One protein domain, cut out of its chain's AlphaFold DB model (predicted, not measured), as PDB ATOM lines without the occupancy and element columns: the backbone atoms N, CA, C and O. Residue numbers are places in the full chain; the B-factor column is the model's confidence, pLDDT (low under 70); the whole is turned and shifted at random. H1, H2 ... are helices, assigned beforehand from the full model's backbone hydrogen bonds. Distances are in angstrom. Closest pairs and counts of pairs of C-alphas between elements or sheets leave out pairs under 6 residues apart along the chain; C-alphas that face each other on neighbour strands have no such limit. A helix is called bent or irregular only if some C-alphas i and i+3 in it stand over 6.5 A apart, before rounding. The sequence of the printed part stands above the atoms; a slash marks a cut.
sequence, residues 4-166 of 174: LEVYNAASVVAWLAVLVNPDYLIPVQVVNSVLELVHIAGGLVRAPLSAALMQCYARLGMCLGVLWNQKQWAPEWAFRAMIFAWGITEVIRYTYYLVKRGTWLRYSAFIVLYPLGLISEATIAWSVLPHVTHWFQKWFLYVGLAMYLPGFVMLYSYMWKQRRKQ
ATOM      1  N   LEU A   4      59.148  15.062 139.586       85.62
ATOM      2  CA  LEU A   4      59.373  16.426 139.102       85.62
ATOM      3  C   LEU A   4      58.409  16.838 137.979       85.62
ATOM      4  O   LEU A   4      58.067  18.010 137.874       85.62
ATOM      5  N   GLU A   5      57.952  15.906 137.144       86.62
ATOM      6  CA  GLU A   5      56.964  16.203 136.099       86.62
ATOM      7  C   GLU A   5      55.602  16.498 136.725       86.62
ATOM      8  O   GLU A   5      54.960  17.478 136.362       86.62
ATOM      9  N   VAL A   6      55.197  15.710 137.724       88.62
ATOM     10  CA  VAL A   6      53.948  15.945 138.462       88.62
ATOM     11  C   VAL A   6      54.006  17.279 139.203       88.62
ATOM     12  O   VAL A   6      53.073  18.071 139.098       88.62
ATOM     13  N   TYR A   7      55.119  17.565 139.884       89.50
ATOM     14  CA  TYR A   7      55.341  18.845 140.559       89.50
ATOM     15  C   TYR A   7      55.227  20.027 139.591       89.50
ATOM     16  O   TYR A   7      54.433  20.933 139.822       89.50
ATOM     17  N   ASN A   8      55.954  19.999 138.469       90.69
ATOM     18  CA  ASN A   8      55.919  21.103 137.513       90.69
ATOM     19  C   ASN A   8      54.519  21.272 136.889       90.69
ATOM     20  O   ASN A   8      54.079  22.401 136.693       90.69
ATOM     21  N   ALA A   9      53.802  20.180 136.596       90.44
ATOM     22  CA  ALA A   9      52.436  20.240 136.070       90.44
ATOM     23  C   ALA A   9      51.462  20.842 137.091       90.44
ATOM     24  O   ALA A   9      50.690  21.739 136.751       90.44
ATOM     25  N   ALA A  10      51.551  20.411 138.351       92.38
ATOM     26  CA  ALA A  10      50.762  20.965 139.443       92.38
ATOM     27  C   ALA A  10      51.055  22.459 139.646       92.38
ATOM     28  O   ALA A  10      50.123  23.248 139.778       92.38
ATOM     29  N   SER A  11      52.324  22.874 139.589       91.62
ATOM     30  CA  SER A  11      52.700  24.285 139.697       91.62
ATOM     31  C   SER A  11      52.176  25.128 138.529       91.62
ATOM     32  O   SER A  11      51.730  26.247 138.767       91.62
ATOM     33  N   VAL A  12      52.152  24.614 137.289       91.75
ATOM     34  CA  VAL A  12      51.504  25.317 136.159       91.75
ATOM     35  C   VAL A  12      50.022  25.547 136.451       91.75
ATOM     36  O   VAL A  12      49.552  26.676 136.339       91.75
ATOM     37  N   VAL A  13      49.295  24.502 136.855       93.69
ATOM     38  CA  VAL A  13      47.861  24.607 137.167       93.69
ATOM     39  C   VAL A  13      47.622  25.572 138.326       93.69
ATOM     40  O   VAL A  13      46.733  26.415 138.243       93.69
ATOM     41  N   ALA A  14      48.445  25.509 139.373       93.69
ATOM     42  CA  ALA A  14      48.345  26.401 140.520       93.69
ATOM     43  C   ALA A  14      48.529  27.873 140.117       93.69
ATOM     44  O   ALA A  14      47.736  28.720 140.515       93.69
ATOM     45  N   TRP A  15      49.521  28.191 139.282       93.75
ATOM     46  CA  TRP A  15      49.735  29.567 138.821       93.75
ATOM     47  C   TRP A  15      48.677  30.047 137.825       93.75
ATOM     48  O   TRP A  15      48.312  31.220 137.856       93.75
ATOM     49  N   LEU A  16      48.124  29.158 136.996       93.88
ATOM     50  CA  LEU A  16      46.941  29.475 136.191       93.88
ATOM     51  C   LEU A  16      45.728  29.777 137.080       93.88
ATOM     52  O   LEU A  16      45.007  30.737 136.818       93.88
ATOM     53  N   ALA A  17      45.536  29.024 138.165       93.88
ATOM     54  CA  ALA A  17      44.478  29.293 139.134       93.88
ATOM     55  C   ALA A  17      44.671  30.646 139.838       93.88
ATOM     56  O   ALA A  17      43.692  31.358 140.023       93.88
ATOM     57  N   VAL A  18      45.911  31.044 140.153       94.12
ATOM     58  CA  VAL A  18      46.226  32.381 140.701       94.12
ATOM     59  C   VAL A  18      45.864  33.503 139.723       94.12
ATOM     60  O   VAL A  18      45.376  34.549 140.145       94.12
ATOM     61  N   LEU A  19      46.077  33.299 138.417       92.88
ATOM     62  CA  LEU A  19      45.701  34.280 137.392       92.88
ATOM     63  C   LEU A  19      44.179  34.457 137.278       92.88
ATOM     64  O   LEU A  19      43.723  35.551 136.957       92.88
ATOM     65  N   VAL A  20      43.406  33.398 137.533       94.25
ATOM     66  CA  VAL A  20      41.935  33.437 137.516       94.25
ATOM     67  C   VAL A  20      41.382  33.978 138.834       94.25
ATOM     68  O   VAL A  20      40.476  34.808 138.828       94.25
ATOM     69  N   ASN A  21      41.927  33.521 139.960       93.25
ATOM     70  CA  ASN A  21      41.527  33.933 141.295       93.25
ATOM     71  C   ASN A  21      42.760  34.357 142.126       93.25
ATOM     72  O   ASN A  21      43.497  33.502 142.636       93.25
ATOM     73  N   PRO A  22      42.954  35.678 142.313       91.38
ATOM     74  CA  PRO A  22      44.041  36.260 143.098       91.38
ATOM     75  C   PRO A  22      44.177  35.765 144.538       91.38
ATOM     76  O   PRO A  22      45.258  35.886 145.115       91.38
ATOM     77  N   ASP A  23      43.118  35.230 145.144       90.44
ATOM     78  CA  ASP A  23      43.153  34.802 146.546       90.44
ATOM     79  C   ASP A  23      44.031  33.559 146.752       90.44
ATOM     80  O   ASP A  23      44.552  33.330 147.844       90.44
ATOM     81  N   TYR A  24      44.312  32.808 145.682       92.69
ATOM     82  CA  TYR A  24      45.264  31.699 145.721       92.69
ATOM     83  C   TYR A  24      46.735  32.140 145.719       92.69
ATOM     84  O   TYR A  24      47.609  31.301 145.940       92.69
ATOM     85  N   LEU A  25      47.042  33.425 145.494       93.31
ATOM     86  CA  LEU A  25      48.419  33.914 145.339       93.31
ATOM     87  C   LEU A  25      49.318  33.510 146.513       93.31
ATOM     88  O   LEU A  25      50.381  32.923 146.318       93.31
ATOM     89  N   ILE A  26      48.897  33.837 147.734       93.12
ATOM     90  CA  ILE A  26      49.706  33.610 148.930       93.12
ATOM     91  C   ILE A  26      49.907  32.113 149.208       93.12
ATOM     92  O   ILE A  26      51.067  31.710 149.319       93.12
ATOM     93  N   PRO A  27      48.859  31.264 149.289       93.81
ATOM     94  CA  PRO A  27      49.066  29.842 149.556       93.81
ATOM     95  C   PRO A  27      49.915  29.168 148.470       93.81
ATOM     96  O   PRO A  27      50.836  28.421 148.800       93.81
ATOM     97  N   VAL A  28      49.689  29.481 147.187       93.50
ATOM     98  CA  VAL A  28      50.487  28.926 146.081       93.50
ATOM     99  C   VAL A  28      51.947  29.369 146.167       93.50
ATOM    100  O   VAL A  28      52.849  28.546 145.998       93.50
ATOM    101  N   GLN A  29      52.210  30.643 146.470       94.00
ATOM    102  CA  GLN A  29      53.576  31.149 146.613       94.00
ATOM    103  C   GLN A  29      54.299  30.518 147.811       94.00
ATOM    104  O   GLN A  29      55.475  30.169 147.687       94.00
ATOM    105  N   VAL A  30      53.622  30.340 148.951       93.00
ATOM    106  CA  VAL A  30      54.189  29.683 150.142       93.00
ATOM    107  C   VAL A  30      54.562  28.238 149.830       93.00
ATOM    108  O   VAL A  30      55.717  27.858 150.017       93.00
ATOM    109  N   VAL A  31      53.627  27.458 149.284       92.69
ATOM    110  CA  VAL A  31      53.861  26.046 148.947       92.69
ATOM    111  C   VAL A  31      54.999  25.905 147.937       92.69
ATOM    112  O   VAL A  31      55.917  25.117 148.161       92.69
ATOM    113  N   ASN A  32      54.998  26.699 146.860       90.38
ATOM    114  CA  ASN A  32      56.068  26.643 145.864       90.38
ATOM    115  C   ASN A  32      57.435  27.011 146.457       90.38
ATOM    116  O   ASN A  32      58.411  26.336 146.143       90.38
ATOM    117  N   SER A  33      57.510  28.019 147.334       90.06
ATOM    118  CA  SER A  33      58.773  28.430 147.971       90.06
ATOM    119  C   SER A  33      59.327  27.337 148.890       90.06
ATOM    120  O   SER A  33      60.518  27.041 148.856       90.06
ATOM    121  N   VAL A  34      58.465  26.699 149.689       90.25
ATOM    122  CA  VAL A  34      58.867  25.592 150.572       90.25
ATOM    123  C   VAL A  34      59.365  24.405 149.752       90.25
ATOM    124  O   VAL A  34      60.439  23.876 150.032       90.25
ATOM    125  N   LEU A  35      58.624  24.011 148.714       89.62
ATOM    126  CA  LEU A  35      59.018  22.903 147.844       89.62
ATOM    127  C   LEU A  35      60.335  23.193 147.115       89.62
ATOM    128  O   LEU A  35      61.196  22.321 147.069       89.62
ATOM    129  N   GLU A  36      60.531  24.417 146.619       87.81
ATOM    130  CA  GLU A  36      61.769  24.829 145.950       87.81
ATOM    131  C   GLU A  36      62.981  24.716 146.891       87.81
ATOM    132  O   GLU A  36      64.001  24.133 146.518       87.81
ATOM    133  N   LEU A  37      62.856  25.175 148.140       88.81
ATOM    134  CA  LEU A  37      63.919  25.037 149.140       88.81
ATOM    135  C   LEU A  37      64.190  23.573 149.509       88.81
ATOM    136  O   LEU A  37      65.353  23.179 149.599       88.81
ATOM    137  N   VAL A  38      63.145  22.756 149.667       88.50
ATOM    138  CA  VAL A  38      63.282  21.318 149.957       88.50
ATOM    139  C   VAL A  38      63.963  20.585 148.802       88.50
ATOM    140  O   VAL A  38      64.844  19.760 149.035       88.50
ATOM    141  N   HIS A  39      63.617  20.893 147.550       89.12
ATOM    142  CA  HIS A  39      64.234  20.260 146.381       89.12
ATOM    143  C   HIS A  39      65.705  20.627 146.225       89.12
ATOM    144  O   HIS A  39      66.507  19.779 145.835       89.12
ATOM    145  N   ILE A  40      66.073  21.869 146.533       86.88
ATOM    146  CA  ILE A  40      67.469  22.310 146.491       86.88
ATOM    147  C   ILE A  40      68.261  21.677 147.638       86.88
ATOM    148  O   ILE A  40      69.334  21.124 147.399       86.88
ATOM    149  N   ALA A  41      67.723  21.691 148.861       85.12
ATOM    150  CA  ALA A  41      68.361  21.084 150.028       85.12
ATOM    151  C   ALA A  41      68.529  19.562 149.879       85.12
ATOM    152  O   ALA A  41      69.571  19.018 150.234       85.12
ATOM    153  N   GLY A  42      67.537  18.881 149.299       83.56
ATOM    154  CA  GLY A  42      67.582  17.446 149.006       83.56
ATOM    155  C   GLY A  42      68.395  17.072 147.761       83.56
ATOM    156  O   GLY A  42      68.431  15.900 147.397       83.56
ATOM    157  N   GLY A  43      69.008  18.038 147.066       82.50
ATOM    158  CA  GLY A  43      69.825  17.789 145.873       82.50
ATOM    159  C   GLY A  43      69.047  17.371 144.616       82.50
ATOM    160  O   GLY A  43      69.663  17.044 143.600       82.50
ATOM    161  N   LEU A  44      67.709  17.416 144.650       80.62
ATOM    162  CA  LEU A  44      66.832  17.143 143.502       80.62
ATOM    163  C   LEU A  44      66.999  18.202 142.403       80.62
ATOM    164  O   LEU A  44      66.889  17.893 141.216       80.62
ATOM    165  N   VAL A  45      67.282  19.450 142.793       80.00
ATOM    166  CA  VAL A  45      67.496  20.577 141.880       80.00
ATOM    167  C   VAL A  45      68.849  21.224 142.159       80.00
ATOM    168  O   VAL A  45      69.157  21.621 143.278       80.00
ATOM    169  N   ARG A  46      69.663  21.382 141.110       75.19
ATOM    170  CA  ARG A  46      70.962  22.062 141.193       75.19
ATOM    171  C   ARG A  46      70.776  23.572 141.054       75.19
ATOM    172  O   ARG A  46      70.795  24.097 139.941       75.19
ATOM    173  N   ALA A  47      70.616  24.264 142.176       76.88
ATOM    174  CA  ALA A  47      70.645  25.721 142.248       76.88
ATOM    175  C   ALA A  47      71.425  26.179 143.493       76.88
ATOM    176  O   ALA A  47      71.429  25.473 144.500       76.88
ATOM    177  N   PRO A  48      72.102  27.341 143.449       82.75
ATOM    178  CA  PRO A  48      72.757  27.883 144.632       82.75
ATOM    179  C   PRO A  48      71.708  28.243 145.692       82.75
ATOM    180  O   PRO A  48      70.846  29.090 145.450       82.75
ATOM    181  N   LEU A  49      71.802  27.614 146.868       80.62
ATOM    182  CA  LEU A  49      70.844  27.770 147.970       80.62
ATOM    183  C   LEU A  49      70.650  29.236 148.376       80.62
ATOM    184  O   LEU A  49      69.525  29.670 148.598       80.62
ATOM    185  N   SER A  50      71.728  30.023 148.404       77.19
ATOM    186  CA  SER A  50      71.677  31.452 148.731       77.19
ATOM    187  C   SER A  50      70.791  32.251 147.769       77.19
ATOM    188  O   SER A  50      70.026  33.108 148.206       77.19
ATOM    189  N   ALA A  51      70.835  31.945 146.470       80.69
ATOM    190  CA  ALA A  51      69.996  32.619 145.483       80.69
ATOM    191  C   ALA A  51      68.521  32.229 145.638       80.69
ATOM    192  O   ALA A  51      67.650  33.092 145.542       80.69
ATOM    193  N   ALA A  52      68.241  30.951 145.910       84.69
ATOM    194  CA  ALA A  52      66.879  30.474 146.137       84.69
ATOM    195  C   ALA A  52      66.270  31.068 147.411       84.69
ATOM    196  O   ALA A  52      65.132  31.531 147.385       84.69
ATOM    197  N   LEU A  53      67.047  31.144 148.496       83.50
ATOM    198  CA  LEU A  53      66.635  31.805 149.734       83.50
ATOM    199  C   LEU A  53      66.317  33.281 149.505       83.50
ATOM    200  O   LEU A  53      65.270  33.742 149.942       83.50
ATOM    201  N   MET A  54      67.168  34.011 148.780       83.94
ATOM    202  CA  MET A  54      66.929  35.428 148.490       83.94
ATOM    203  C   MET A  54      65.670  35.641 147.636       83.94
ATOM    204  O   MET A  54      64.890  36.551 147.912       83.94
ATOM    205  N   GLN A  55      65.435  34.788 146.633       82.00
ATOM    206  CA  GLN A  55      64.222  34.843 145.807       82.00
ATOM    207  C   GLN A  55      62.958  34.504 146.606       82.00
ATOM    208  O   GLN A  55      61.962  35.225 146.508       82.00
ATOM    209  N   CYS A  56      63.004  33.448 147.423       87.62
ATOM    210  CA  CYS A  56      61.898  33.070 148.300       87.62
ATOM    211  C   CYS A  56      61.604  34.186 149.304       87.62
ATOM    212  O   CYS A  56      60.450  34.565 149.475       87.62
ATOM    213  N   TYR A  57      62.642  34.757 149.916       86.56
ATOM    214  CA  TYR A  57      62.517  35.855 150.866       86.56
ATOM    215  C   TYR A  57      61.848  37.081 150.242       86.56
ATOM    216  O   TYR A  57      60.902  37.604 150.820       86.56
ATOM    217  N   ALA A  58      62.273  37.510 149.050       87.19
ATOM    218  CA  ALA A  58      61.679  38.667 148.381       87.19
ATOM    219  C   ALA A  58      60.177  38.464 148.101       87.19
ATOM    220  O   ALA A  58      59.355  39.309 148.460       87.19
ATOM    221  N   ARG A  59      59.794  37.311 147.534       89.50
ATOM    222  CA  ARG A  59      58.386  37.029 147.210       89.50
ATOM    223  C   ARG A  59      57.520  36.782 148.439       89.50
ATOM    224  O   ARG A  59      56.398  37.278 148.498       89.50
ATOM    225  N   LEU A  60      58.018  36.041 149.427       91.75
ATOM    226  CA  LEU A  60      57.296  35.818 150.680       91.75
ATOM    227  C   LEU A  60      57.194  37.102 151.501       91.75
ATOM    228  O   LEU A  60      56.156  37.340 152.108       91.75
ATOM    229  N   GLY A  61      58.214  37.956 151.472       90.62
ATOM    230  CA  GLY A  61      58.176  39.281 152.079       90.62
ATOM    231  C   GLY A  61      57.075  40.152 151.477       90.62
ATOM    232  O   GLY A  61      56.331  40.788 152.216       90.62
ATOM    233  N   MET A  62      56.887  40.105 150.156       92.19
ATOM    234  CA  MET A  62      55.768  40.785 149.501       92.19
ATOM    235  C   MET A  62      54.410  40.150 149.856       92.19
ATOM    236  O   MET A  62      53.479  40.842 150.265       92.19
ATOM    237  N   CYS A  63      54.279  38.824 149.768       92.94
ATOM    238  CA  CYS A  63      53.017  38.129 150.047       92.94
ATOM    239  C   CYS A  63      52.574  38.230 151.514       92.94
ATOM    240  O   CYS A  63      51.437  38.598 151.798       92.94
ATOM    241  N   LEU A  64      53.462  37.896 152.449       91.12
ATOM    242  CA  LEU A  64      53.162  37.806 153.879       91.12
ATOM    243  C   LEU A  64      53.427  39.130 154.599       91.12
ATOM    244  O   LEU A  64      52.660  39.530 155.469       91.12
ATOM    245  N   GLY A  65      54.505  39.821 154.231       86.94
ATOM    246  CA  GLY A  65      54.911  41.073 154.866       86.94
ATOM    247  C   GLY A  65      54.173  42.306 154.351       86.94
ATOM    248  O   GLY A  65      54.160  43.316 155.047       86.94
ATOM    249  N   VAL A  66      53.544  42.252 153.173       90.44
ATOM    250  CA  VAL A  66      52.803  43.392 152.601       90.44
ATOM    251  C   VAL A  66      51.344  43.016 152.377       90.44
ATOM    252  O   VAL A  66      50.455  43.551 153.036       90.44
ATOM    253  N   LEU A  67      51.081  42.054 151.495       91.81
ATOM    254  CA  LEU A  67      49.724  41.781 151.019       91.81
ATOM    255  C   LEU A  67      48.822  41.143 152.083       91.81
ATOM    256  O   LEU A  67      47.647  41.483 152.135       91.81
ATOM    257  N   TRP A  68      49.338  40.283 152.966       90.75
ATOM    258  CA  TRP A  68      48.511  39.593 153.970       90.75
ATOM    259  C   TRP A  68      47.680  40.543 154.843       90.75
ATOM    260  O   TRP A  68      46.505  40.291 155.083       90.75
ATOM    261  N   ASN A  69      48.282  41.647 155.294       86.94
ATOM    262  CA  ASN A  69      47.645  42.582 156.230       86.94
ATOM    263  C   ASN A  69      47.245  43.919 155.596       86.94
ATOM    264  O   ASN A  69      46.455  44.660 156.177       86.94
ATOM    265  N   GLN A  70      47.840  44.271 154.454       88.69
ATOM    266  CA  GLN A  70      47.745  45.619 153.887       88.69
ATOM    267  C   GLN A  70      47.278  45.618 152.425       88.69
ATOM    268  O   GLN A  70      47.404  46.635 151.745       88.69
ATOM    269  N   LYS A  71      46.706  44.506 151.927       89.06
ATOM    270  CA  LYS A  71      46.141  44.416 150.565       89.06
ATOM    271  C   LYS A  71      45.131  45.529 150.283       89.06
ATOM    272  O   LYS A  71      45.099  46.004 149.156       89.06
ATOM    273  N   GLN A  72      44.362  45.989 151.277       91.25
ATOM    274  CA  GLN A  72      43.383  47.068 151.082       91.25
ATOM    275  C   GLN A  72      44.000  48.406 150.643       91.25
ATOM    276  O   GLN A  72      43.306  49.225 150.051       91.25
ATOM    277  N   TRP A  73      45.291  48.625 150.905       93.19
ATOM    278  CA  TRP A  73      46.002  49.845 150.507       93.19
ATOM    279  C   TRP A  73      46.777  49.694 149.194       93.19
ATOM    280  O   TRP A  73      47.358  50.658 148.698       93.19
ATOM    281  N   ALA A  74      46.809  48.487 148.626       94.12
ATOM    282  CA  ALA A  74      47.444  48.225 147.347       94.12
ATOM    283  C   ALA A  74      46.529  48.713 146.207       94.12
ATOM    284  O   ALA A  74      45.381  48.267 146.123       94.12
ATOM    285  N   PRO A  75      47.011  49.569 145.286       95.56
ATOM    286  CA  PRO A  75      46.229  49.955 144.120       95.56
ATOM    287  C   PRO A  75      45.853  48.725 143.296       95.56
ATOM    288  O   PRO A  75      46.712  47.907 142.956       95.56
ATOM    289  N   GLU A  76      44.578  48.607 142.932       93.56
ATOM    290  CA  GLU A  76      44.058  47.409 142.269       93.56
ATOM    291  C   GLU A  76      44.778  47.108 140.947       93.56
ATOM    292  O   GLU A  76      45.119  45.959 140.662       93.56
ATOM    293  N   TRP A  77      45.072  48.146 140.156       95.31
ATOM    294  CA  TRP A  77      45.805  48.003 138.899       95.31
ATOM    295  C   TRP A  77      47.217  47.445 139.122       95.31
ATOM    296  O   TRP A  77      47.660  46.586 138.360       95.31
ATOM    297  N   ALA A  78      47.905  47.888 140.180       95.12
ATOM    298  CA  ALA A  78      49.254  47.444 140.500       95.12
ATOM    299  C   ALA A  78      49.214  45.996 140.994       95.12
ATOM    300  O   ALA A  78      49.971  45.154 140.521       95.12
ATOM    301  N   PHE A  79      48.260  45.665 141.863       94.69
ATOM    302  CA  PHE A  79      48.057  44.299 142.331       94.69
ATOM    303  C   PHE A  79      47.777  43.318 141.179       94.69
ATOM    304  O   PHE A  79      48.421  42.271 141.082       94.69
ATOM    305  N   ARG A  80      46.877  43.675 140.253       94.62
ATOM    306  CA  ARG A  80      46.572  42.860 139.064       94.62
ATOM    307  C   ARG A  80      47.776  42.737 138.124       94.62
ATOM    308  O   ARG A  80      48.051  41.642 137.637       94.62
ATOM    309  N   ALA A  81      48.518  43.823 137.894       95.19
ATOM    310  CA  ALA A  81      49.730  43.813 137.072       95.19
ATOM    311  C   ALA A  81      50.827  42.910 137.661       95.19
ATOM    312  O   ALA A  81      51.453  42.152 136.920       95.19
ATOM    313  N   MET A  82      51.007  42.939 138.984       95.56
ATOM    314  CA  MET A  82      51.945  42.074 139.701       95.56
ATOM    315  C   MET A  82      51.561  40.602 139.547       95.56
ATOM    316  O   MET A  82      52.394  39.790 139.150       95.56
ATOM    317  N   ILE A  83      50.291  40.255 139.793       94.88
ATOM    318  CA  ILE A  83      49.789  38.881 139.626       94.88
ATOM    319  C   ILE A  83      49.982  38.396 138.196       94.88
ATOM    320  O   ILE A  83      50.441  37.276 137.987       94.88
ATOM    321  N   PHE A  84      49.671  39.237 137.212       94.94
ATOM    322  CA  PHE A  84      49.877  38.903 135.812       94.94
ATOM    323  C   PHE A  84      51.360  38.659 135.506       94.94
ATOM    324  O   PHE A  84      51.716  37.623 134.942       94.94
ATOM    325  N   ALA A  85      52.242  39.570 135.925       94.50
ATOM    326  CA  ALA A  85      53.680  39.440 135.721       94.50
ATOM    327  C   ALA A  85      54.239  38.163 136.370       94.50
ATOM    328  O   ALA A  85      54.984  37.415 135.729       94.50
ATOM    329  N   TRP A  86      53.854  37.888 137.616       94.69
ATOM    330  CA  TRP A  86      54.295  36.716 138.370       94.69
ATOM    331  C   TRP A  86      53.739  35.432 137.772       94.69
ATOM    332  O   TRP A  86      54.508  34.543 137.415       94.69
ATOM    333  N   GLY A  87      52.421  35.359 137.594       93.19
ATOM    334  CA  GLY A  87      51.741  34.168 137.104       93.19
ATOM    335  C   GLY A  87      52.236  33.752 135.724       93.19
ATOM    336  O   GLY A  87      52.600  32.595 135.535       93.19
ATOM    337  N   ILE A  88      52.360  34.687 134.778       93.62
ATOM    338  CA  ILE A  88      52.880  34.365 133.441       93.62
ATOM    339  C   ILE A  88      54.349  33.927 133.504       93.62
ATOM    340  O   ILE A  88      54.724  32.954 132.846       93.62
ATOM    341  N   THR A  89      55.183  34.590 134.313       92.31
ATOM    342  CA  THR A  89      56.594  34.198 134.481       92.31
ATOM    343  C   THR A  89      56.717  32.766 135.002       92.31
ATOM    344  O   THR A  89      57.528  31.984 134.501       92.31
ATOM    345  N   GLU A  90      55.889  32.402 135.976       91.06
ATOM    346  CA  GLU A  90      55.898  31.083 136.598       91.06
ATOM    347  C   GLU A  90      55.334  29.997 135.685       91.06
ATOM    348  O   GLU A  90      55.958  28.946 135.533       91.06
ATOM    349  N   VAL A  91      54.230  30.272 134.986       92.38
ATOM    350  CA  VAL A  91      53.692  29.363 133.966       92.38
ATOM    351  C   VAL A  91      54.764  29.061 132.918       92.38
ATOM    352  O   VAL A  91      55.073  27.896 132.678       92.38
ATOM    353  N   ILE A  92      55.436  30.080 132.370       89.69
ATOM    354  CA  ILE A  92      56.529  29.881 131.402       89.69
ATOM    355  C   ILE A  92      57.665  29.037 132.007       89.69
ATOM    356  O   ILE A  92      58.207  28.151 131.334       89.69
ATOM    357  N   ARG A  93      58.037  29.293 133.268       89.50
ATOM    358  CA  ARG A  93      59.117  28.586 133.975       89.50
ATOM    359  C   ARG A  93      58.824  27.093 134.092       89.50
ATOM    360  O   ARG A  93      59.651  26.286 133.655       89.50
ATOM    361  N   TYR A  94      57.666  26.738 134.641       88.69
ATOM    362  CA  TYR A  94      57.290  25.350 134.885       88.69
ATOM    363  C   TYR A  94      56.936  24.610 133.590       88.69
ATOM    364  O   TYR A  94      57.374  23.473 133.402       88.69
ATOM    365  N   THR A  95      56.270  25.263 132.628       88.06
ATOM    366  CA  THR A  95      56.022  24.677 131.299       88.06
ATOM    367  C   THR A  95      57.327  24.353 130.573       88.06
ATOM    368  O   THR A  95      57.444  23.291 129.956       88.06
ATOM    369  N   TYR A  96      58.348  25.210 130.678       87.19
ATOM    370  CA  TYR A  96      59.660  24.901 130.113       87.19
ATOM    371  C   TYR A  96      60.302  23.672 130.771       87.19
ATOM    372  O   TYR A  96      60.921  22.871 130.073       87.19
ATOM    373  N   TYR A  97      60.162  23.490 132.088       85.50
ATOM    374  CA  TYR A  97      60.705  22.306 132.763       85.50
ATOM    375  C   TYR A  97      59.981  21.009 132.388       85.50
ATOM    376  O   TYR A  97      60.627  19.963 132.340       85.50
ATOM    377  N   LEU A  98      58.690  21.084 132.049       85.06
ATOM    378  CA  LEU A  98      57.906  19.950 131.555       85.06
ATOM    379  C   LEU A  98      58.273  19.558 130.127       85.06
ATOM    380  O   LEU A  98      58.639  18.421 129.854       85.06
ATOM    381  N   VAL A  99      58.150  20.507 129.198       86.44
ATOM    382  CA  VAL A  99      58.154  20.198 127.761       86.44
ATOM    383  C   VAL A  99      59.540  20.404 127.145       86.44
ATOM    384  O   VAL A  99      59.808  19.926 126.044       86.44
ATOM    385  N   LYS A 100      60.438  21.131 127.828       83.31
ATOM    386  CA  LYS A 100      61.768  21.534 127.328       83.31
ATOM    387  C   LYS A 100      61.712  22.233 125.959       83.31
ATOM    388  O   LYS A 100      62.665  22.195 125.183       83.31
ATOM    389  N   ARG A 101      60.585  22.887 125.667       77.00
ATOM    390  CA  ARG A 101      60.319  23.692 124.463       77.00
ATOM    391  C   ARG A 101      60.074  25.148 124.862       77.00
ATOM    392  O   ARG A 101      59.886  25.454 126.034       77.00
ATOM    393  N   GLY A 102      60.092  26.060 123.888       81.25
ATOM    394  CA  GLY A 102      59.851  27.484 124.154       81.25
ATOM    395  C   GLY A 102      61.041  28.207 124.794       81.25
ATOM    396  O   GLY A 102      60.861  29.186 125.514       81.25
ATOM    397  N   THR A 103      62.268  27.754 124.520       81.44
ATOM    398  CA  THR A 103      63.520  28.359 125.009       81.44
ATOM    399  C   THR A 103      63.575  29.863 124.746       81.44
ATOM    400  O   THR A 103      63.989  30.631 125.611       81.44
ATOM    401  N   TRP A 104      63.091  30.309 123.583       84.94
ATOM    402  CA  TRP A 104      63.025  31.731 123.258       84.94
ATOM    403  C   TRP A 104      62.111  32.513 124.207       84.94
ATOM    404  O   TRP A 104      62.520  33.563 124.703       84.94
ATOM    405  N   LEU A 105      60.920  31.979 124.500       82.44
ATOM    406  CA  LEU A 105      59.938  32.607 125.386       82.44
ATOM    407  C   LEU A 105      60.493  32.711 126.808       82.44
ATOM    408  O   LEU A 105      60.508  33.797 127.379       82.44
ATOM    409  N   ARG A 106      61.066  31.622 127.334       85.00
ATOM    410  CA  ARG A 106      61.720  31.607 128.653       85.00
ATOM    411  C   ARG A 106      62.785  32.694 128.800       85.00
ATOM    412  O   ARG A 106      62.872  33.325 129.847       85.00
ATOM    413  N   TYR A 107      63.598  32.902 127.766       84.31
ATOM    414  CA  TYR A 107      64.706  33.858 127.812       84.31
ATOM    415  C   TYR A 107      64.376  35.239 127.236       84.31
ATOM    416  O   TYR A 107      65.271  36.074 127.191       84.31
ATOM    417  N   SER A 108      63.136  35.508 126.812       87.19
ATOM    418  CA  SER A 108      62.733  36.824 126.278       87.19
ATOM    419  C   SER A 108      61.540  37.438 127.016       87.19
ATOM    420  O   SER A 108      61.405  38.657 127.011       87.19
ATOM    421  N   ALA A 109      60.725  36.643 127.717       87.31
ATOM    422  CA  ALA A 109      59.561  37.134 128.463       87.31
ATOM    423  C   ALA A 109      59.923  38.171 129.542       87.31
ATOM    424  O   ALA A 109      59.143  39.083 129.816       87.31
ATOM    425  N   PHE A 110      61.139  38.097 130.095       88.19
ATOM    426  CA  PHE A 110      61.631  39.059 131.084       88.19
ATOM    427  C   PHE A 110      61.663  40.504 130.561       88.19
ATOM    428  O   PHE A 110      61.593  41.427 131.360       88.19
ATOM    429  N   ILE A 111      61.753  40.723 129.245       88.81
ATOM    430  CA  ILE A 111      61.843  42.071 128.661       88.81
ATOM    431  C   ILE A 111      60.612  42.908 129.030       88.81
ATOM    432  O   ILE A 111      60.757  44.092 129.314       88.81
ATOM    433  N   VAL A 112      59.431  42.282 129.069       91.06
ATOM    434  CA  VAL A 112      58.156  42.941 129.388       91.06
ATOM    435  C   VAL A 112      57.722  42.645 130.822       91.06
ATOM    436  O   VAL A 112      57.360  43.557 131.559       91.06
ATOM    437  N   LEU A 113      57.783  41.377 131.239       91.38
ATOM    438  CA  LEU A 113      57.246  40.961 132.537       91.38
ATOM    439  C   LEU A 113      58.070  41.497 133.710       91.38
ATOM    440  O   LEU A 113      57.510  41.756 134.771       91.38
ATOM    441  N   TYR A 114      59.382  41.684 133.534       89.25
ATOM    442  CA  TYR A 114      60.247  42.125 134.625       89.25
ATOM    443  C   TYR A 114      60.037  43.607 134.980       89.25
ATOM    444  O   TYR A 114      59.797  43.881 136.155       89.25
ATOM    445  N   PRO A 115      60.026  44.565 134.023       91.44
ATOM    446  CA  PRO A 115      59.636  45.944 134.327       91.44
ATOM    447  C   PRO A 115      58.212  46.057 134.882       91.44
ATOM    448  O   PRO A 115      57.992  46.808 135.827       91.44
ATOM    449  N   LEU A 116      57.261  45.288 134.334       93.50
ATOM    450  CA  LEU A 116      55.873  45.288 134.804       93.50
ATOM    451  C   LEU A 116      55.778  44.850 136.273       93.50
ATOM    452  O   LEU A 116      55.175  45.553 137.079       93.50
ATOM    453  N   GLY A 117      56.423  43.730 136.617       92.25
ATOM    454  CA  GLY A 117      56.505  43.229 137.987       92.25
ATOM    455  C   GLY A 117      57.143  44.252 138.924       92.25
ATOM    456  O   GLY A 117      56.523  44.636 139.910       92.25
ATOM    457  N   LEU A 118      58.309  44.792 138.557       91.25
ATOM    458  CA  LEU A 118      59.022  45.775 139.375       91.25
ATOM    459  C   LEU A 118      58.172  47.014 139.687       91.25
ATOM    460  O   LEU A 118      58.049  47.402 140.847       91.25
ATOM    461  N   ILE A 119      57.597  47.642 138.657       93.69
ATOM    462  CA  ILE A 119      56.802  48.867 138.817       93.69
ATOM    463  C   ILE A 119      55.593  48.582 139.705       93.69
ATOM    464  O   ILE A 119      55.285  49.364 140.604       93.69
ATOM    465  N   SER A 120      54.928  47.448 139.481       94.69
ATOM    466  CA  SER A 120      53.759  47.063 140.263       94.69
ATOM    467  C   SER A 120      54.090  46.813 141.740       94.69
ATOM    468  O   SER A 120      53.431  47.376 142.611       94.69
ATOM    469  N   GLU A 121      55.153  46.063 142.033       93.62
ATOM    470  CA  GLU A 121      55.597  45.776 143.399       93.62
ATOM    471  C   GLU A 121      56.037  47.044 144.134       93.62
ATOM    472  O   GLU A 121      55.628  47.270 145.273       93.62
ATOM    473  N   ALA A 122      56.817  47.902 143.471       93.69
ATOM    474  CA  ALA A 122      57.269  49.168 144.035       93.69
ATOM    475  C   ALA A 122      56.090  50.107 144.332       93.69
ATOM    476  O   ALA A 122      56.060  50.730 145.391       93.69
ATOM    477  N   THR A 123      55.093  50.164 143.441       94.75
ATOM    478  CA  THR A 123      53.879  50.965 143.658       94.75
ATOM    479  C   THR A 123      53.110  50.455 144.874       94.75
ATOM    480  O   THR A 123      52.766  51.243 145.749       94.75
ATOM    481  N   ILE A 124      52.886  49.140 144.982       94.56
ATOM    482  CA  ILE A 124      52.189  48.551 146.134       94.56
ATOM    483  C   ILE A 124      52.961  48.823 147.431       94.56
ATOM    484  O   ILE A 124      52.369  49.264 148.414       94.56
ATOM    485  N   ALA A 125      54.279  48.600 147.436       93.56
ATOM    486  CA  ALA A 125      55.126  48.844 148.600       93.56
ATOM    487  C   ALA A 125      55.072  50.315 149.041       93.56
ATOM    488  O   ALA A 125      54.952  50.594 150.233       93.56
ATOM    489  N   TRP A 126      55.103  51.250 148.086       94.12
ATOM    490  CA  TRP A 126      54.993  52.684 148.344       94.12
ATOM    491  C   TRP A 126      53.621  53.078 148.902       94.12
ATOM    492  O   TRP A 126      53.548  53.827 149.874       94.12
ATOM    493  N   SER A 127      52.534  52.551 148.334       94.00
ATOM    494  CA  SER A 127      51.168  52.834 148.797       94.00
ATOM    495  C   SER A 127      50.879  52.260 150.185       94.00
ATOM    496  O   SER A 127      50.138  52.862 150.953       94.00
ATOM    497  N   VAL A 128      51.484  51.123 150.537       92.88
ATOM    498  CA  VAL A 128      51.317  50.487 151.853       92.88
ATOM    499  C   VAL A 128      52.163  51.160 152.939       92.88
ATOM    500  O   VAL A 128      51.748  51.210 154.097       92.88
ATOM    501  N   LEU A 129      53.330  51.704 152.585       92.75
ATOM    502  CA  LEU A 129      54.298  52.301 153.511       92.75
ATOM    503  C   LEU A 129      53.705  53.255 154.577       92.75
ATOM    504  O   LEU A 129      54.041  53.074 155.752       92.75
ATOM    505  N   PRO A 130      52.837  54.239 154.250       92.44
ATOM    506  CA  PRO A 130      52.278  55.156 155.251       92.44
ATOM    507  C   PRO A 130      51.315  54.482 156.240       92.44
ATOM    508  O   PRO A 130      51.078  55.021 157.320       92.44
ATOM    509  N   HIS A 131      50.771  53.313 155.899       91.62
ATOM    510  CA  HIS A 131      49.762  52.606 156.692       91.62
ATOM    511  C   HIS A 131      50.353  51.522 157.597       91.62
ATOM    512  O   HIS A 131      49.671  50.980 158.467       91.62
ATOM    513  N   VAL A 132      51.642  51.224 157.438       91.00
ATOM    514  CA  VAL A 132      52.369  50.336 158.340       91.00
ATOM    515  C   VAL A 132      52.700  51.088 159.623       91.00
ATOM    516  O   VAL A 132      53.281  52.166 159.582       91.00
ATOM    517  N   THR A 133      52.386  50.515 160.781       88.75
ATOM    518  CA  THR A 133      52.732  51.097 162.091       88.75
ATOM    519  C   THR A 133      53.989  50.467 162.685       88.75
ATOM    520  O   THR A 133      54.790  51.156 163.313       88.75
ATOM    521  N   HIS A 134      54.205  49.173 162.438       91.44
ATOM    522  CA  HIS A 134      55.306  48.417 163.021       91.44
ATOM    523  C   HIS A 134      56.668  48.832 162.439       91.44
ATOM    524  O   HIS A 134      56.892  48.776 161.228       91.44
ATOM    525  N   TRP A 135      57.608  49.207 163.313       90.56
ATOM    526  CA  TRP A 135      58.911  49.758 162.921       90.56
ATOM    527  C   TRP A 135      59.712  48.806 162.021       90.56
ATOM    528  O   TRP A 135      60.248  49.233 161.001       90.56
ATOM    529  N   PHE A 136      59.742  47.509 162.346       89.12
ATOM    530  CA  PHE A 136      60.499  46.517 161.579       89.12
ATOM    531  C   PHE A 136      59.960  46.381 160.150       89.12
ATOM    532  O   PHE A 136      60.726  46.295 159.197       89.12
ATOM    533  N   GLN A 137      58.634  46.424 159.991       88.19
ATOM    534  CA  GLN A 137      57.990  46.315 158.685       88.19
ATOM    535  C   GLN A 137      58.216  47.589 157.854       88.19
ATOM    536  O   GLN A 137      58.458  47.491 156.654       88.19
ATOM    537  N   LYS A 138      58.233  48.775 158.485       90.19
ATOM    538  CA  LYS A 138      58.638  50.021 157.809       90.19
ATOM    539  C   LYS A 138      60.066  49.937 157.281       90.19
ATOM    540  O   LYS A 138      60.294  50.231 156.114       90.19
ATOM    541  N   TRP A 139      61.019  49.523 158.118       91.00
ATOM    542  CA  TRP A 139      62.416  49.377 157.700       91.00
ATOM    543  C   TRP A 139      62.576  48.348 156.588       91.00
ATOM    544  O   TRP A 139      63.281  48.612 155.617       91.00
ATOM    545  N   PHE A 140      61.872  47.220 156.685       89.25
ATOM    546  CA  PHE A 140      61.819  46.228 155.620       89.25
ATOM    547  C   PHE A 140      61.344  46.839 154.291       89.25
ATOM    548  O   PHE A 140      62.003  46.652 153.268       89.25
ATOM    549  N   LEU A 141      60.261  47.625 154.299       90.81
ATOM    550  CA  LEU A 141      59.757  48.302 153.101       90.81
ATOM    551  C   LEU A 141      60.721  49.366 152.567       90.81
ATOM    552  O   LEU A 141      60.930  49.421 151.359       90.81
ATOM    553  N   TYR A 142      61.339  50.178 153.431       91.44
ATOM    554  CA  TYR A 142      62.333  51.175 153.016       91.44
ATOM    555  C   TYR A 142      63.543  50.532 152.340       91.44
ATOM    556  O   TYR A 142      63.951  50.968 151.264       91.44
ATOM    557  N   VAL A 143      64.099  49.478 152.945       89.88
ATOM    558  CA  VAL A 143      65.228  48.738 152.373       89.88
ATOM    559  C   VAL A 143      64.809  48.063 151.068       89.88
ATOM    560  O   VAL A 143      65.529  48.166 150.081       89.88
ATOM    561  N   GLY A 144      63.632  47.432 151.023       87.69
ATOM    562  CA  GLY A 144      63.090  46.839 149.797       87.69
ATOM    563  C   GLY A 144      62.950  47.862 148.667       87.69
ATOM    564  O   GLY A 144      63.439  47.630 147.561       87.69
ATOM    565  N   LEU A 145      62.376  49.031 148.969       90.25
ATOM    566  CA  LEU A 145      62.238  50.158 148.044       90.25
ATOM    567  C   LEU A 145      63.586  50.667 147.528       90.25
ATOM    568  O   LEU A 145      63.754  50.830 146.319       90.25
ATOM    569  N   ALA A 146      64.565  50.842 148.417       89.75
ATOM    570  CA  ALA A 146      65.920  51.233 148.040       89.75
ATOM    571  C   ALA A 146      66.617  50.171 147.171       89.75
ATOM    572  O   ALA A 146      67.380  50.511 146.269       89.75
ATOM    573  N   MET A 147      66.340  48.888 147.417       86.44
ATOM    574  CA  MET A 147      66.953  47.763 146.709       86.44
ATOM    575  C   MET A 147      66.303  47.444 145.357       86.44
ATOM    576  O   MET A 147      66.959  46.807 144.530       86.44
ATOM    577  N   TYR A 148      65.074  47.898 145.076       84.19
ATOM    578  CA  TYR A 148      64.414  47.642 143.786       84.19
ATOM    579  C   TYR A 148      65.224  48.171 142.598       84.19
ATOM    580  O   TYR A 148      65.387  47.456 141.612       84.19
ATOM    581  N   LEU A 149      65.785  49.381 142.693       83.25
ATOM    582  CA  LEU A 149      66.571  49.985 141.611       83.25
ATOM    583  C   LEU A 149      67.896  49.239 141.329       83.25
ATOM    584  O   LEU A 149      68.099  48.797 140.193       83.25
ATOM    585  N   PRO A 150      68.803  49.041 142.313       86.44
ATOM    586  CA  PRO A 150      70.045  48.305 142.080       86.44
ATOM    587  C   PRO A 150      69.784  46.826 141.766       86.44
ATOM    588  O   PRO A 150      70.435  46.258 140.884       86.44
ATOM    589  N   GLY A 151      68.796  46.211 142.428       83.75
ATOM    590  CA  GLY A 151      68.370  44.840 142.165       83.75
ATOM    591  C   GLY A 151      67.884  44.657 140.729       83.75
ATOM    592  O   GLY A 151      68.308  43.711 140.062       83.75
ATOM    593  N   PHE A 152      67.083  45.603 140.223       85.12
ATOM    594  CA  PHE A 152      66.618  45.620 138.838       85.12
ATOM    595  C   PHE A 152      67.784  45.659 137.855       85.12
ATOM    596  O   PHE A 152      67.882  44.785 136.997       85.12
ATOM    597  N   VAL A 153      68.701  46.622 137.985       85.81
ATOM    598  CA  VAL A 153      69.820  46.769 137.039       85.81
ATOM    599  C   VAL A 153      70.688  45.511 137.015       85.81
ATOM    600  O   VAL A 153      71.039  45.017 135.937       85.81
ATOM    601  N   MET A 154      71.000  44.955 138.188       87.69
ATOM    602  CA  MET A 154      71.826  43.757 138.312       87.69
ATOM    603  C   MET A 154      71.162  42.531 137.670       87.69
ATOM    604  O   MET A 154      71.769  41.867 136.820       87.69
ATOM    605  N   LEU A 155      69.915  42.232 138.047       85.62
ATOM    606  CA  LEU A 155      69.193  41.046 137.580       85.62
ATOM    607  C   LEU A 155      68.795  41.167 136.106       85.62
ATOM    608  O   LEU A 155      68.952  40.210 135.348       85.62
ATOM    609  N   TYR A 156      68.360  42.346 135.661       86.88
ATOM    610  CA  TYR A 156      68.019  42.586 134.261       86.88
ATOM    611  C   TYR A 156      69.244  42.411 133.355       86.88
ATOM    612  O   TYR A 156      69.190  41.701 132.347       86.88
ATOM    613  N   SER A 157      70.395  42.957 133.758       87.06
ATOM    614  CA  SER A 157      71.664  42.765 133.043       87.06
ATOM    615  C   SER A 157      72.092  41.294 133.004       87.06
ATOM    616  O   SER A 157      72.598  40.812 131.984       87.06
ATOM    617  N   TYR A 158      71.879  40.559 134.099       87.75
ATOM    618  CA  TYR A 158      72.135  39.122 134.160       87.75
ATOM    619  C   TYR A 158      71.253  38.341 133.175       87.75
ATOM    620  O   TYR A 158      71.772  37.526 132.409       87.75
ATOM    621  N   MET A 159      69.954  38.641 133.109       88.31
ATOM    622  CA  MET A 159      69.019  37.989 132.185       88.31
ATOM    623  C   MET A 159      69.394  38.237 130.720       88.31
ATOM    624  O   MET A 159      69.362  37.310 129.907       88.31
ATOM    625  N   TRP A 160      69.879  39.434 130.379       89.31
ATOM    626  CA  TRP A 160      70.440  39.714 129.052       89.31
ATOM    627  C   TRP A 160      71.687  38.880 128.733       89.31
ATOM    628  O   TRP A 160      71.840  38.387 127.609       89.31
ATOM    629  N   LYS A 161      72.590  38.686 129.703       88.81
ATOM    630  CA  LYS A 161      73.743  37.781 129.545       88.81
ATOM    631  C   LYS A 161      73.278  36.336 129.335       88.81
ATOM    632  O   LYS A 161      73.771  35.670 128.424       88.81
ATOM    633  N   GLN A 162      72.301  35.871 130.111       87.25
ATOM    634  CA  GLN A 162      71.753  34.520 130.000       87.25
ATOM    635  C   GLN A 162      71.044  34.296 128.658       87.25
ATOM    636  O   GLN A 162      71.281  33.277 128.010       87.25
ATOM    637  N   ARG A 163      70.264  35.274 128.185       88.69
ATOM    638  CA  ARG A 163      69.628  35.246 126.863       88.69
ATOM    639  C   ARG A 163      70.658  35.091 125.752       88.69
ATOM    640  O   ARG A 163      70.519  34.203 124.919       88.69
ATOM    641  N   ARG A 164      71.719  35.909 125.754       87.62
ATOM    642  CA  ARG A 164      72.805  35.807 124.760       87.62
ATOM    643  C   ARG A 164      73.525  34.463 124.821       87.62
ATOM    644  O   ARG A 164      73.855  33.918 123.778       87.62
ATOM    645  N   LYS A 165      73.724  33.900 126.013       87.62
ATOM    646  CA  LYS A 165      74.358  32.584 126.177       87.62
ATOM    647  C   LYS A 165      73.514  31.442 125.600       87.62
ATOM    648  O   LYS A 165      74.074  30.495 125.063       87.62
ATOM    649  N   GLN A 166      72.191  31.514 125.742       85.94
ATOM    650  CA  GLN A 166      71.284  30.412 125.399       85.94
ATOM    651  C   GLN A 166      70.699  30.522 123.985       85.94
ATOM    652  O   GLN A 166      70.429  29.503 123.357       85.94
TER     653      GLN A 166
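Overview. This is residues 4 to 166 of the 174 residues of the protein "Very-long-chain (3R)-3-hydroxyacyl-CoA dehydratase" of Diutina rugosa (UniProt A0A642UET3). A hairpin of helices, H1 and H2, covers one side of two further helices, H3 and H4, with H1 packed on H4 and H2 on H3; on their other side H6 packs along part of H4 and on the last part of H3. The long bent H7 folds back over H6 and reaches the short H5, making the far side of the stack. The printed part has 163 residues with seven named helices, H1 to H7 in chain order, and no named strand; its class is all helix, and the helix packing is mostly aligned, with 7 of 9 touching pairs at a shallow tilt. It is compact, with a radius of gyration of the C-alphas of 15.9 A and spans of 45 by 31 by 30 A.

Along the chain. H1, residues 4 to 20, begins at C-alpha 4 (59.373, 16.426, 139.102) and is 24.4 A long. H2, residues 22 to 41, 29.5 A, is irregular, with C-alphas 23 and 26 7.1 A apart, and has a kink of 25 degrees near residue 29. H3, residues 49 to 73, 33.3 A, is irregular, with C-alphas 69 and 72 8.0 A apart, and has a kink of 59 degrees near residue 67. H4, residues 76 to 99, is 33.9 A long, and H5 is residues 103 to 108. H6, residues 110 to 131, 31.3 A, is only just irregular, with C-alphas 127 and 130 6.9 A apart. H7, residues 135 to 166, was assigned as one helix by its hydrogen bonds but is bent, with C-alphas 146 and 149 6.6 A apart; its arms H7a, residues 135 to 146, and H7b, residues 149 to 166, stand at a steep tilt of 50 degrees. H7b ends at C-alpha 166 (71.284, 30.412, 125.399).

Arrangement. H4 and H6 are the hub, touching three helices each. H1 and H4 touch, closest at the C-alphas of Val 12 and Val 91, 5.1 A, at a shallow tilt of 22 degrees, opposite ways. The hairpin H1 and H2 touch at Val 18 and Tyr 24, C-alphas 5.2 A apart, H1 with residues 11 to 18 alone. The hairpin H2 and H3 touch, closest at the C-alphas of Ser 33 and Cys 56, 5.6 A. H6 touches H4 at a steep tilt of 40 degrees, with the C-alphas of Ala 78 and Ser 120 closest, 4.5 A. H6 touches H3 with residues 121 to 131 alone, closest at the C-alphas of Trp 73 and Val 128, 5.5 A. H7a touches H6 at a shallow tilt of 32 degrees, only just short of steep, closest at the C-alphas of Ala 122 and Leu 145, 6.5 A. H7b touches H5, closest at the C-alphas of Tyr 107 and Arg 163, 5.2 A. Every O i to N i+4 pair is within hydrogen-bond range in H1, H4, H5, H7a and H7b; H2 has 14 of 16, H3 17 of 21 and H6 15 of 18.

Size, cuts and confidence. The C-alphas of Arg 101 and Thr 133, the two farthest apart, are 47.2 A apart. The printed part has no cut and no long link. The mean pLDDT of the printed part is 89.3, and no printed residue is under 70.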